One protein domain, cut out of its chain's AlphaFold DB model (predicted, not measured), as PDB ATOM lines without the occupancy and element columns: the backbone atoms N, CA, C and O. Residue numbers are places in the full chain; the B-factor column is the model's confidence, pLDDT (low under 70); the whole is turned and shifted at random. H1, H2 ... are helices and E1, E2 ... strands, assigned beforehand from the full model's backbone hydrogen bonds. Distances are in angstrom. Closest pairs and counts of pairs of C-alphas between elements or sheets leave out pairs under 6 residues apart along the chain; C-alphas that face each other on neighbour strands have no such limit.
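This is residues 28 to 113 of the 118 residues of an uncharacterized protein of Gammaproteobacteria bacterium (UniProt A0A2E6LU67). A small three-stranded sheet, E2, E4 and E5, makes a wall towards one end of the domain; H2 packs over it, and H1 lies side by side with H2, running the opposite way. Beyond the helices, towards the other end of the longest axis, the short strands E1 and E3 pair. The printed part has 86 residues, with the named elements E1, H1, E2, E3, H2, E4 and E5 along the chain; the larger sheet has the order E2, E4, E5, and both sheets are antiparallel. The class is mixed, helices and strands, with 39 residues in named elements, under half. It is compact, with a radius of gyration of the C-alphas of 12.3 A and spans of 35 by 24 by 24 A.

E4, residues 97 to 102, and E5, residues 107 to 112, form a hairpin, with N 100 and O 109 2.8 A apart, within hydrogen-bond range. E2, residues 69 to 71, is E4's other neighbour, with N 71 and O 99 at 2.8 A. H2, residues 85 to 93, is on this sheet at a height of 9.7 A; its closest C-alphas to E4 are those of Leu 90 and Leu 99, 7.0 A. H1, residues 42 to 50, only grazes the sheet. H1 and H2 touch, closest at the C-alphas of Leu 46 and Met 89, 6.1 A, at a shallow tilt of 3 degrees, opposite ways. In both helices every O i to N i+4 pair is within hydrogen-bond range. E1, residues 29 to 31, and E3, residues 82 to 84, are antiparallel, with N 30 and O 83 at 2.8 A.

E1 begins at C-alpha 29, (-25.847, 8.066, -35.779). H1 measures 12.3 A, H2 12.4 A and E4 16.4 A from first to last C-alpha. E5 measures 17.0 A and ends at C-alpha 112, (-18.957, 26.100, -52.573).

The C-alphas farthest apart, of Gln 65 and Val 81, are 34.9 A apart. The printed part has no cut. The link from H1 to E2 is long, 18 residues; in it residues 56 to 57 pair, parallel, with residues 107 to 108 of E5. Mean pLDDT of the printed part is 78.8, and residues 59 to 81 are under 70.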
ATOM      1  N   ALA A  28     -28.034  12.266 -35.060       88.81
ATOM      2  CA  ALA A  28     -28.310  10.844 -34.932       88.81
ATOM      3  C   ALA A  28     -27.342  10.016 -35.785       88.81
ATOM      4  O   ALA A  28     -27.037  10.346 -36.933       88.81
ATOM      5  N   MET A  29     -26.869   8.922 -35.192       90.06
ATOM      6  CA  MET A  29     -25.847   8.066 -35.779       90.06
ATOM      7  C   MET A  29     -26.436   7.188 -36.883       90.06
ATOM      8  O   MET A  29     -27.427   6.490 -36.665       90.06
ATOM      9  N   ILE A  30     -25.791   7.176 -38.046       87.94
ATOM     10  CA  ILE A  30     -26.151   6.340 -39.189       87.94
ATOM     11  C   ILE A  30     -24.990   5.461 -39.622       87.94
ATOM     12  O   ILE A  30     -23.819   5.764 -39.379       87.94
ATOM     13  N   ARG A  31     -25.333   4.351 -40.280       84.75
ATOM     14  CA  ARG A  31     -24.345   3.507 -40.946       84.75
ATOM     15  C   ARG A  31     -23.942   4.136 -42.273       84.75
ATOM     16  O   ARG A  31     -24.806   4.539 -43.040       84.75
ATOM     17  N   THR A  32     -22.649   4.131 -42.564       78.50
ATOM     18  CA  THR A  32     -22.071   4.707 -43.794       78.50
ATOM     19  C   THR A  32     -21.782   3.678 -44.880       78.50
ATOM     20  O   THR A  32     -20.931   3.874 -45.747       78.50
ATOM     21  N   VAL A  33     -22.496   2.555 -44.829       82.62
ATOM     22  CA  VAL A  33     -22.490   1.538 -45.880       82.62
ATOM     23  C   VAL A  33     -23.732   1.768 -46.728       82.62
ATOM     24  O   VAL A  33     -24.842   1.469 -46.290       82.62
ATOM     25  N   TYR A  34     -23.530   2.328 -47.917       82.88
ATOM     26  CA  TYR A  34     -24.610   2.738 -48.810       82.88
ATOM     27  C   TYR A  34     -24.787   1.757 -49.976       82.88
ATOM     28  O   TYR A  34     -23.804   1.157 -50.425       82.88
ATOM     29  N   PRO A  35     -26.017   1.585 -50.492       80.00
ATOM     30  CA  PRO A  35     -26.247   0.880 -51.748       80.00
ATOM     31  C   PRO A  35     -25.458   1.516 -52.901       80.00
ATOM     32  O   PRO A  35     -25.347   2.737 -52.985       80.00
ATOM     33  N   ALA A  36     -24.949   0.705 -53.831       78.88
ATOM     34  CA  ALA A  36     -24.140   1.202 -54.949       78.88
ATOM     35  C   ALA A  36     -24.892   2.202 -55.848       78.88
ATOM     36  O   ALA A  36     -24.270   3.048 -56.482       78.88
ATOM     37  N   GLN A  37     -26.223   2.106 -55.891       78.25
ATOM     38  CA  GLN A  37     -27.092   2.952 -56.702       78.25
ATOM     39  C   GLN A  37     -27.032   4.413 -56.244       78.25
ATOM     40  O   GLN A  37     -26.777   5.286 -57.060       78.25
ATOM     41  N   VAL A  38     -27.156   4.669 -54.937       78.88
ATOM     42  CA  VAL A  38     -27.182   6.042 -54.394       78.88
ATOM     43  C   VAL A  38     -25.804   6.702 -54.367       78.88
ATOM     44  O   VAL A  38     -25.699   7.914 -54.252       78.88
ATOM     45  N   MET A  39     -24.724   5.924 -54.496       79.50
ATOM     46  CA  MET A  39     -23.357   6.457 -54.521       79.50
ATOM     47  C   MET A  39     -22.976   7.109 -55.860       79.50
ATOM     48  O   MET A  39     -21.905   7.706 -55.955       79.50
ATOM     49  N   GLN A  40     -23.814   6.990 -56.896       79.00
ATOM     50  CA  GLN A  40     -23.536   7.543 -58.227       79.00
ATOM     51  C   GLN A  40     -23.762   9.058 -58.300       79.00
ATOM     52  O   GLN A  40     -23.143   9.736 -59.119       79.00
ATOM     53  N   SER A  41     -24.614   9.596 -57.427       84.00
ATOM     54  CA  SER A  41     -24.970  11.011 -57.375       84.00
ATOM     55  C   SER A  41     -24.845  11.532 -55.949       84.00
ATOM     56  O   SER A  41     -25.399  10.960 -55.014       84.00
ATOM     57  N   LYS A  42     -24.155  12.665 -55.770       83.88
ATOM     58  CA  LYS A  42     -24.062  13.319 -54.454       83.88
ATOM     59  C   LYS A  42     -25.442  13.701 -53.917       83.88
ATOM     60  O   LYS A  42     -25.665  13.598 -52.721       83.88
ATOM     61  N   VAL A  43     -26.355  14.122 -54.791       84.31
ATOM     62  CA  VAL A  43     -27.714  14.518 -54.394       84.31
ATOM     63  C   VAL A  43     -28.487  13.310 -53.872       84.31
ATOM     64  O   VAL A  43     -29.020  13.370 -52.772       84.31
ATOM     65  N   GLU A  44     -28.460  12.193 -54.601       86.06
ATOM     66  CA  GLU A  44     -29.145  10.959 -54.189       86.06
ATOM     67  C   GLU A  44     -28.563  10.385 -52.895       86.06
ATOM     68  O   GLU A  44     -29.302   9.917 -52.032       86.06
ATOM     69  N   LEU A  45     -27.240  10.461 -52.727       89.56
ATOM     70  CA  LEU A  45     -26.581  10.055 -51.492       89.56
ATOM     71  C   LEU A  45     -27.010  10.921 -50.300       89.56
ATOM     72  O   LEU A  45     -27.255  10.393 -49.215       89.56
ATOM     73  N   LEU A  46     -27.097  12.240 -50.480       90.75
ATOM     74  CA  LEU A  46     -27.539  13.154 -49.425       90.75
ATOM     75  C   LEU A  46     -29.011  12.935 -49.069       90.75
ATOM     76  O   LEU A  46     -29.332  12.847 -47.886       90.75
ATOM     77  N   ASP A  47     -29.880  12.774 -50.067       90.00
ATOM     78  CA  ASP A  47     -31.288  12.432 -49.845       90.00
ATOM     79  C   ASP A  47     -31.424  11.109 -49.075       90.00
ATOM     80  O   ASP A  47     -32.188  11.030 -48.113       90.00
ATOM     81  N   TYR A  48     -30.617  10.098 -49.422       88.81
ATOM     82  CA  TYR A  48     -30.576   8.820 -48.706       88.81
ATOM     83  C   TYR A  48     -30.133   8.984 -47.242       88.81
ATOM     84  O   TYR A  48     -30.722   8.402 -46.332       88.81
ATOM     85  N   ILE A  49     -29.103   9.795 -46.979       91.00
ATOM     86  CA  ILE A  49     -28.631  10.079 -45.612       91.00
ATOM     87  C   ILE A  49     -29.717  10.789 -44.780       91.00
ATOM     88  O   ILE A  49     -29.846  10.542 -43.573       91.00
ATOM     89  N   LEU A  50     -30.506  11.655 -45.418       91.50
ATOM     90  CA  LEU A  50     -31.565  12.433 -44.778       91.50
ATOM     91  C   LEU A  50     -32.874  11.667 -44.589       91.50
ATOM     92  O   LEU A  50     -33.761  12.161 -43.885       91.50
ATOM     93  N   GLU A  51     -33.000  10.460 -45.134       89.12
ATOM     94  CA  GLU A  51     -34.211   9.661 -45.006       89.12
ATOM     95  C   GLU A  51     -34.609   9.474 -43.527       89.12
ATOM     96  O   GLU A  51     -33.805   9.125 -42.650       89.12
ATOM     97  N   GLY A  52     -35.874   9.787 -43.231       84.94
ATOM     98  CA  GLY A  52     -36.443   9.705 -41.884       84.94
ATOM     99  C   GLY A  52     -35.986  10.788 -40.896       84.94
ATOM    100  O   GLY A  52     -36.433  10.766 -39.754       84.94
ATOM    101  N   SER A  53     -35.139  11.744 -41.300       88.31
ATOM    102  CA  SER A  53     -34.682  12.843 -40.424       88.31
ATOM    103  C   SER A  53     -35.658  14.024 -40.346       88.31
ATOM    104  O   SER A  53     -35.536  14.876 -39.466       88.31
ATOM    105  N   GLY A  54     -36.606  14.103 -41.287       88.50
ATOM    106  CA  GLY A  54     -37.486  15.260 -41.476       88.50
ATOM    107  C   GLY A  54     -36.834  16.429 -42.222       88.50
ATOM    108  O   GLY A  54     -37.532  17.384 -42.551       88.50
ATOM    109  N   TYR A  55     -35.531  16.346 -42.517       90.19
ATOM    110  CA  TYR A  55     -34.833  17.290 -43.382       90.19
ATOM    111  C   TYR A  55     -34.987  16.920 -44.854       90.19
ATOM    112  O   TYR A  55     -35.125  15.749 -45.206       90.19
ATOM    113  N   ARG A  56     -34.925  17.933 -45.718       88.88
ATOM    114  CA  ARG A  56     -34.989  17.783 -47.177       88.88
ATOM    115  C   ARG A  56     -33.893  18.577 -47.866       88.88
ATOM    116  O   ARG A  56     -33.565  19.688 -47.438       88.88
ATOM    117  N   MET A  57     -33.384  18.035 -48.967       87.69
ATOM    118  CA  MET A  57     -32.495  18.773 -49.849       87.69
ATOM    119  C   MET A  57     -33.245  19.910 -50.544       87.69
ATOM    120  O   MET A  57     -34.401  19.788 -50.959       87.69
ATOM    121  N   TYR A  58     -32.561  21.034 -50.676       84.44
ATOM    122  CA  TYR A  58     -32.990  22.177 -51.451       84.44
ATOM    123  C   TYR A  58     -32.054  22.363 -52.642       84.44
ATOM    124  O   TYR A  58     -30.843  22.491 -52.473       84.44
ATOM    125  N   SER A  59     -32.628  22.381 -53.844       68.62
ATOM    126  CA  SER A  59     -31.906  22.414 -55.122       68.62
ATOM    127  C   SER A  59     -32.030  23.742 -55.882       68.62
ATOM    128  O   SER A  59     -31.709  23.804 -57.066       68.62
ATOM    129  N   GLY A  60     -32.515  24.809 -55.240       65.31
ATOM    130  CA  GLY A  60     -32.574  26.133 -55.867       65.31
ATOM    131  C   GLY A  60     -31.191  26.782 -56.005       65.31
ATOM    132  O   GLY A  60     -30.269  26.454 -55.265       65.31
ATOM    133  N   ASN A  61     -31.064  27.750 -56.920       52.81
ATOM    134  CA  ASN A  61     -29.793  28.417 -57.263       52.81
ATOM    135  C   ASN A  61     -29.090  29.125 -56.085       52.81
ATOM    136  O   ASN A  61     -27.907  29.435 -56.185       52.81
ATOM    137  N   HIS A  62     -29.797  29.370 -54.979       53.19
ATOM    138  CA  HIS A  62     -29.264  29.947 -53.746       53.19
ATOM    139  C   HIS A  62     -29.975  29.332 -52.547       53.19
ATOM    140  O   HIS A  62     -31.200  29.206 -52.594       53.19
ATOM    141  N   ALA A  63     -29.240  29.001 -51.480       55.75
ATOM    142  CA  ALA A  63     -29.834  28.641 -50.193       55.75
ATOM    143  C   ALA A  63     -30.919  29.667 -49.792       55.75
ATOM    144  O   ALA A  63     -30.775  30.847 -50.136       55.75
ATOM    145  N   PRO A  64     -32.002  29.252 -49.106       56.56
ATOM    146  CA  PRO A  64     -33.019  30.179 -48.615       56.56
ATOM    147  C   PRO A  64     -32.369  31.369 -47.891       56.56
ATOM    148  O   PRO A  64     -31.424  31.184 -47.126       56.56
ATOM    149  N   GLN A  65     -32.828  32.596 -48.167       55.78
ATOM    150  CA  GLN A  65     -32.221  33.816 -47.601       55.78
ATOM    151  C   GLN A  65     -32.321  33.883 -46.068       55.78
ATOM    152  O   GLN A  65     -31.611  34.651 -45.429       55.78
ATOM    153  N   ASP A  66     -33.213  33.084 -45.495       57.84
ATOM    154  CA  ASP A  66     -33.499  32.908 -44.078       57.84
ATOM    155  C   ASP A  66     -32.784  31.698 -43.449       57.84
ATOM    156  O   ASP A  66     -33.010  31.396 -42.272       57.84
ATOM    157  N   ALA A  67     -31.893  31.026 -44.188       57.22
ATOM    158  CA  ALA A  67     -31.042  29.984 -43.635       57.22
ATOM    159  C   ALA A  67     -30.109  30.581 -42.567       57.22
ATOM    160  O   ALA A  67     -29.271  31.440 -42.839       57.22
ATOM    161  N   ASN A  68     -30.264  30.117 -41.327       57.19
ATOM    162  CA  ASN A  68     -29.652  30.756 -40.159       57.19
ATOM    163  C   ASN A  68     -28.196  30.336 -39.897       57.19
ATOM    164  O   ASN A  68     -27.542  30.936 -39.044       57.19
ATOM    165  N   SER A  69     -27.673  29.325 -40.598       64.44
ATOM    166  CA  SER A  69     -26.284  28.891 -40.433       64.44
ATOM    167  C   SER A  69     -25.694  28.243 -41.689       64.44
ATOM    168  O   SER A  69     -26.267  27.346 -42.307       64.44
ATOM    169  N   ILE A  70     -24.481  28.679 -42.036       61.34
ATOM    170  CA  ILE A  70     -23.590  27.957 -42.946       61.34
ATOM    171  C   ILE A  70     -22.683  27.101 -42.067       61.34
ATOM    172  O   ILE A  70     -21.943  27.631 -41.237       61.34
ATOM    173  N   LEU A  71     -22.746  25.783 -42.233       65.69
ATOM    174  CA  LEU A  71     -21.843  24.862 -41.569       65.69
ATOM    175  C   LEU A  71     -20.593  24.675 -42.432       65.69
ATOM    176  O   LEU A  71     -20.610  23.990 -43.457       65.69
ATOM    177  N   ILE A  72     -19.504  25.294 -41.989       59.25
ATOM    178  CA  ILE A  72     -18.171  25.167 -42.584       59.25
ATOM    179  C   ILE A  72     -17.347  24.260 -41.669       59.25
ATOM    180  O   ILE A  72     -16.428  24.691 -40.976       59.25
ATOM    181  N   GLU A  73     -17.738  22.992 -41.596       59.75
ATOM    182  CA  GLU A  73     -16.969  21.972 -40.888       59.75
ATOM    183  C   GLU A  73     -16.248  21.098 -41.907       59.75
ATOM    184  O   GLU A  73     -16.851  20.570 -42.842       59.75
ATOM    185  N   LYS A  74     -14.932  20.944 -41.737       50.38
ATOM    186  CA  LYS A  74     -14.156  20.053 -42.597       50.38
ATOM    187  C   LYS A  74     -14.492  18.605 -42.247       50.38
ATOM    188  O   LYS A  74     -14.414  18.250 -41.068       50.38
ATOM    189  N   PRO A  75     -14.802  17.749 -43.233       49.97
ATOM    190  CA  PRO A  75     -15.030  16.341 -42.964       49.97
ATOM    191  C   PRO A  75     -13.792  15.713 -42.313       49.97
ATOM    192  O   PRO A  75     -12.713  15.670 -42.901       49.97
ATOM    193  N   MET A  76     -13.938  15.177 -41.100       51.53
ATOM    194  CA  MET A  76     -12.903  14.318 -40.531       51.53
ATOM    195  C   MET A  76     -12.996  12.950 -41.200       51.53
ATOM    196  O   MET A  76     -13.868  12.144 -40.872       51.53
ATOM    197  N   VAL A  77     -12.080  12.667 -42.129       47.66
ATOM    198  CA  VAL A  77     -11.984  11.361 -42.792       47.66
ATOM    199  C   VAL A  77     -11.540  10.311 -41.773       47.66
ATOM    200  O   VAL A  77     -10.360  10.024 -41.587       47.66
ATOM    201  N   GLN A  78     -12.506   9.716 -41.084       52.16
ATOM    202  CA  GLN A  78     -12.320   8.473 -40.353       52.16
ATOM    203  C   GLN A  78     -13.203   7.435 -41.025       52.16
ATOM    204  O   GLN A  78     -14.408   7.630 -41.167       52.16
ATOM    205  N   LYS A  79     -12.605   6.311 -41.433       54.22
ATOM    206  CA  LYS A  79     -13.304   5.152 -42.010       54.22
ATOM    207  C   LYS A  79     -14.104   4.440 -40.907       54.22
ATOM    208  O   LYS A  79     -13.813   3.313 -40.522       54.22
ATOM    209  N   LYS A  80     -15.062   5.150 -40.316       59.53
ATOM    210  CA  LYS A  80     -15.978   4.662 -39.292       59.53
ATOM    211  C   LYS A  80     -17.247   4.195 -39.985       59.53
ATOM    212  O   LYS A  80     -17.834   4.921 -40.778       59.53
ATOM    213  N   VAL A  81     -17.671   2.981 -39.645       69.62
ATOM    214  CA  VAL A  81     -18.926   2.375 -40.121       69.62
ATOM    215  C   VAL A  81     -20.149   3.137 -39.592       69.62
ATOM    216  O   VAL A  81     -21.237   2.990 -40.138       69.62
ATOM    217  N   LEU A  82     -19.973   3.948 -38.541       83.88
ATOM    218  CA  LEU A  82     -21.020   4.708 -37.868       83.88
ATOM    219  C   LEU A  82     -20.556   6.150 -37.598       83.88
ATOM    220  O   LEU A  82     -19.494   6.348 -37.005       83.88
ATOM    221  N   MET A  83     -21.356   7.138 -37.990       88.31
ATOM    222  CA  MET A  83     -21.131   8.567 -37.705       88.31
ATOM    223  C   MET A  83     -22.455   9.331 -37.686       88.31
ATOM    224  O   MET A  83     -23.485   8.755 -38.037       88.31
ATOM    225  N   SER A  84     -22.440  10.601 -37.280       90.69
ATOM    226  CA  SER A  84     -23.648  11.426 -37.344       90.69
ATOM    227  C   SER A  84     -24.086  11.637 -38.798       90.69
ATOM    228  O   SER A  84     -23.264  11.584 -39.717       90.69
ATOM    229  N   ARG A  85     -25.380  11.888 -39.034       91.94
ATOM    230  CA  ARG A  85     -25.855  12.263 -40.381       91.94
ATOM    231  C   ARG A  85     -25.097  13.469 -40.916       91.94
ATOM    232  O   ARG A  85     -24.721  13.477 -42.080       91.94
ATOM    233  N   LEU A  86     -24.842  14.447 -40.053       91.12
ATOM    234  CA  LEU A  86     -24.070  15.643 -40.369       91.12
ATOM    235  C   LEU A  86     -22.675  15.299 -40.915       91.12
ATOM    236  O   LEU A  86     -22.352  15.681 -42.037       91.12
ATOM    237  N   ASP A  87     -21.901  14.492 -40.187       89.44
ATOM    238  CA  ASP A  87     -20.554  14.073 -40.605       89.44
ATOM    239  C   ASP A  87     -20.579  13.276 -41.914       89.44
ATOM    240  O   ASP A  87     -19.728  13.452 -42.790       89.44
ATOM    241  N   ALA A  88     -21.573  12.396 -42.063       90.81
ATOM    242  CA  ALA A  88     -21.756  11.606 -43.271       90.81
ATOM    243  C   ALA A  88     -22.017  12.492 -44.496       90.81
ATOM    244  O   ALA A  88     -21.450  12.242 -45.562       90.81
ATOM    245  N   MET A  89     -22.835  13.536 -44.341       91.44
ATOM    246  CA  MET A  89     -23.088  14.506 -45.405       91.44
ATOM    247  C   MET A  89     -21.845  15.330 -45.732       91.44
ATOM    248  O   MET A  89     -21.522  15.472 -46.909       91.44
ATOM    249  N   LEU A  90     -21.121  15.820 -44.720       89.75
ATOM    250  CA  LEU A  90     -19.872  16.568 -44.916       89.75
ATOM    251  C   LEU A  90     -18.851  15.745 -45.714       89.75
ATOM    252  O   LEU A  90     -18.226  16.251 -46.645       89.75
ATOM    253  N   MET A  91     -18.732  14.446 -45.422       87.38
ATOM    254  CA  MET A  91     -17.886  13.553 -46.218       87.38
ATOM    255  C   MET A  91     -18.405  13.339 -47.640       87.38
ATOM    256  O   MET A  91     -17.602  13.280 -48.571       87.38
ATOM    257  N   ALA A  92     -19.721  13.229 -47.830       88.50
ATOM    258  CA  ALA A  92     -20.322  13.028 -49.147       88.50
ATOM    259  C   ALA A  92     -20.124  14.238 -50.081       88.50
ATOM    260  O   ALA A  92     -19.883  14.066 -51.281       88.50
ATOM    261  N   ILE A  93     -20.201  15.464 -49.550       87.25
ATOM    262  CA  ILE A  93     -20.018  16.681 -50.355       87.25
ATOM    263  C   ILE A  93     -18.546  16.945 -50.690       87.25
ATOM    264  O   ILE A  93     -18.257  17.421 -51.795       87.25
ATOM    265  N   GLY A  94     -17.625  16.549 -49.806       84.38
ATOM    266  CA  GLY A  94     -16.184  16.752 -49.952       84.38
ATOM    267  C   GLY A  94     -15.720  18.156 -49.546       84.38
ATOM    268  O   GLY A  94     -16.518  19.077 -49.424       84.38
ATOM    269  N   GLU A  95     -14.407  18.317 -49.368       84.19
ATOM    270  CA  GLU A  95     -13.788  19.466 -48.678       84.19
ATOM    271  C   GLU A  95     -13.934  20.831 -49.368       84.19
ATOM    272  O   GLU A  95     -13.793  21.850 -48.704       84.19
ATOM    273  N   ALA A  96     -14.214  20.872 -50.673       83.69
ATOM    274  CA  ALA A  96     -14.395  22.123 -51.420       83.69
ATOM    275  C   ALA A  96     -15.805  22.732 -51.277       83.69
ATOM    276  O   ALA A  96     -16.110  23.772 -51.866       83.69
ATOM    277  N   ASN A  97     -16.696  22.052 -50.555       85.38
ATOM    278  CA  ASN A  97     -18.098  22.419 -50.422       85.38
ATOM    279  C   ASN A  97     -18.456  22.620 -48.948       85.38
ATOM    280  O   ASN A  97     -17.933  21.938 -48.072       85.38
ATOM    281  N   ALA A  98     -19.409  23.511 -48.697       87.94
ATOM    282  CA  ALA A  98     -20.007  23.749 -47.394       87.94
ATOM    283  C   ALA A  98     -21.486  23.346 -47.405       87.94
ATOM    284  O   ALA A  98     -22.175  23.424 -48.430       87.94
ATOM    285  N   LEU A  99     -21.978  22.926 -46.243       88.56
ATOM    286  CA  LEU A  99     -23.367  22.533 -46.048       88.56
ATOM    287  C   LEU A  99     -24.101  23.694 -45.368       88.56
ATOM    288  O   LEU A  99     -23.695  24.160 -44.311       88.56
ATOM    289  N   VAL A 100     -25.181  24.187 -45.958       88.75
ATOM    290  CA  VAL A 100     -26.029  25.213 -45.337       88.75
ATOM    291  C   VAL A 100     -27.224  24.512 -44.717       88.75
ATOM    292  O   VAL A 100     -27.942  23.792 -45.416       88.75
ATOM    293  N   VAL A 101     -27.432  24.715 -43.416       89.44
ATOM    294  CA  VAL A 101     -28.494  24.051 -42.658       89.44
ATOM    295  C   VAL A 101     -29.495  25.089 -42.184       89.44
ATOM    296  O   VAL A 101     -29.178  25.994 -41.419       89.44
ATOM    297  N   ASP A 102     -30.743  24.922 -42.597       87.38
ATOM    298  CA  ASP A 102     -31.862  25.666 -42.048       87.38
ATOM    299  C   ASP A 102     -32.652  24.766 -41.096       87.38
ATOM    300  O   ASP A 102     -33.449  23.913 -41.502       87.38
ATOM    301  N   HIS A 103     -32.423  24.952 -39.797       86.25
ATOM    302  CA  HIS A 103     -33.116  24.179 -38.772       86.25
ATOM    303  C   HIS A 103     -34.597  24.543 -38.623       86.25
ATOM    304  O   HIS A 103     -35.368  23.692 -38.171       86.25
ATOM    305  N   ASN A 104     -34.998  25.758 -39.008       84.75
ATOM    306  CA  ASN A 104     -36.376  26.227 -38.874       84.75
ATOM    307  C   ASN A 104     -37.258  25.599 -39.952       84.75
ATOM    308  O   ASN A 104     -38.330  25.079 -39.647       84.75
ATOM    309  N   HIS A 105     -36.773  25.584 -41.193       86.88
ATOM    310  CA  HIS A 105     -37.506  25.016 -42.328       86.88
ATOM    311  C   HIS A 105     -37.180  23.545 -42.597       86.88
ATOM    312  O   HIS A 105     -37.774  22.940 -43.490       86.88
ATOM    313  N   LYS A 106     -36.262  22.954 -41.817       88.19
ATOM    314  CA  LYS A 106     -35.759  21.584 -41.999       88.19
ATOM    315  C   LYS A 106     -35.210  21.372 -43.411       88.19
ATOM    316  O   LYS A 106     -35.540  20.410 -44.101       88.19
ATOM    317  N   MET A 107     -34.364  22.298 -43.853       89.38
ATOM    318  CA  MET A 107     -33.793  22.298 -45.198       89.38
ATOM    319  C   MET A 107     -32.273  22.238 -45.159       89.38
ATOM    320  O   MET A 107     -31.635  22.795 -44.268       89.38
ATOM    321  N   ILE A 108     -31.702  21.562 -46.151       89.25
ATOM    322  CA  ILE A 108     -30.259  21.492 -46.375       89.25
ATOM    323  C   ILE A 108     -29.964  21.916 -47.804       89.25
ATOM    324  O   ILE A 108     -30.661  21.517 -48.733       89.25
ATOM    325  N   SER A 109     -28.914  22.704 -47.992       88.94
ATOM    326  CA  SER A 109     -28.362  22.983 -49.317       88.94
ATOM    327  C   SER A 109     -26.843  22.880 -49.291       88.94
ATOM    328  O   SER A 109     -26.226  22.890 -48.228       88.94
ATOM    329  N   VAL A 110     -26.242  22.745 -50.468       87.56
ATOM    330  CA  VAL A 110     -24.791  22.650 -50.629       87.56
ATOM    331  C   VAL A 110     -24.330  23.850 -51.433       87.56
ATOM    332  O   VAL A 110     -24.913  24.174 -52.465       87.56
ATOM    333  N   THR A 111     -23.278  24.500 -50.960       84.88
ATOM    334  CA  THR A 111     -22.626  25.619 -51.640       84.88
ATOM    335  C   THR A 111     -21.130  25.354 -51.736       84.88
ATOM    336  O   THR A 111     -20.600  24.513 -51.010       84.88
ATOM    337  N   ARG A 112     -20.423  26.069 -52.614       84.38
ATOM    338  CA  ARG A 112     -18.957  26.100 -52.573       84.38
ATOM    339  C   ARG A 112     -18.523  26.732 -51.250       84.38
ATOM    340  O   ARG A 112     -19.149  27.702 -50.816       84.38
ATOM    341  N   ASP A 113     -17.510  26.161 -50.607       80.56
ATOM    342  CA  ASP A 113     -16.961  26.735 -49.379       80.56
ATOM    343  C   ASP A 113     -16.351  28.116 -49.709       80.56
ATOM    344  O   ASP A 113     -15.484  28.196 -50.583       80.56
TER     345      ASP A 113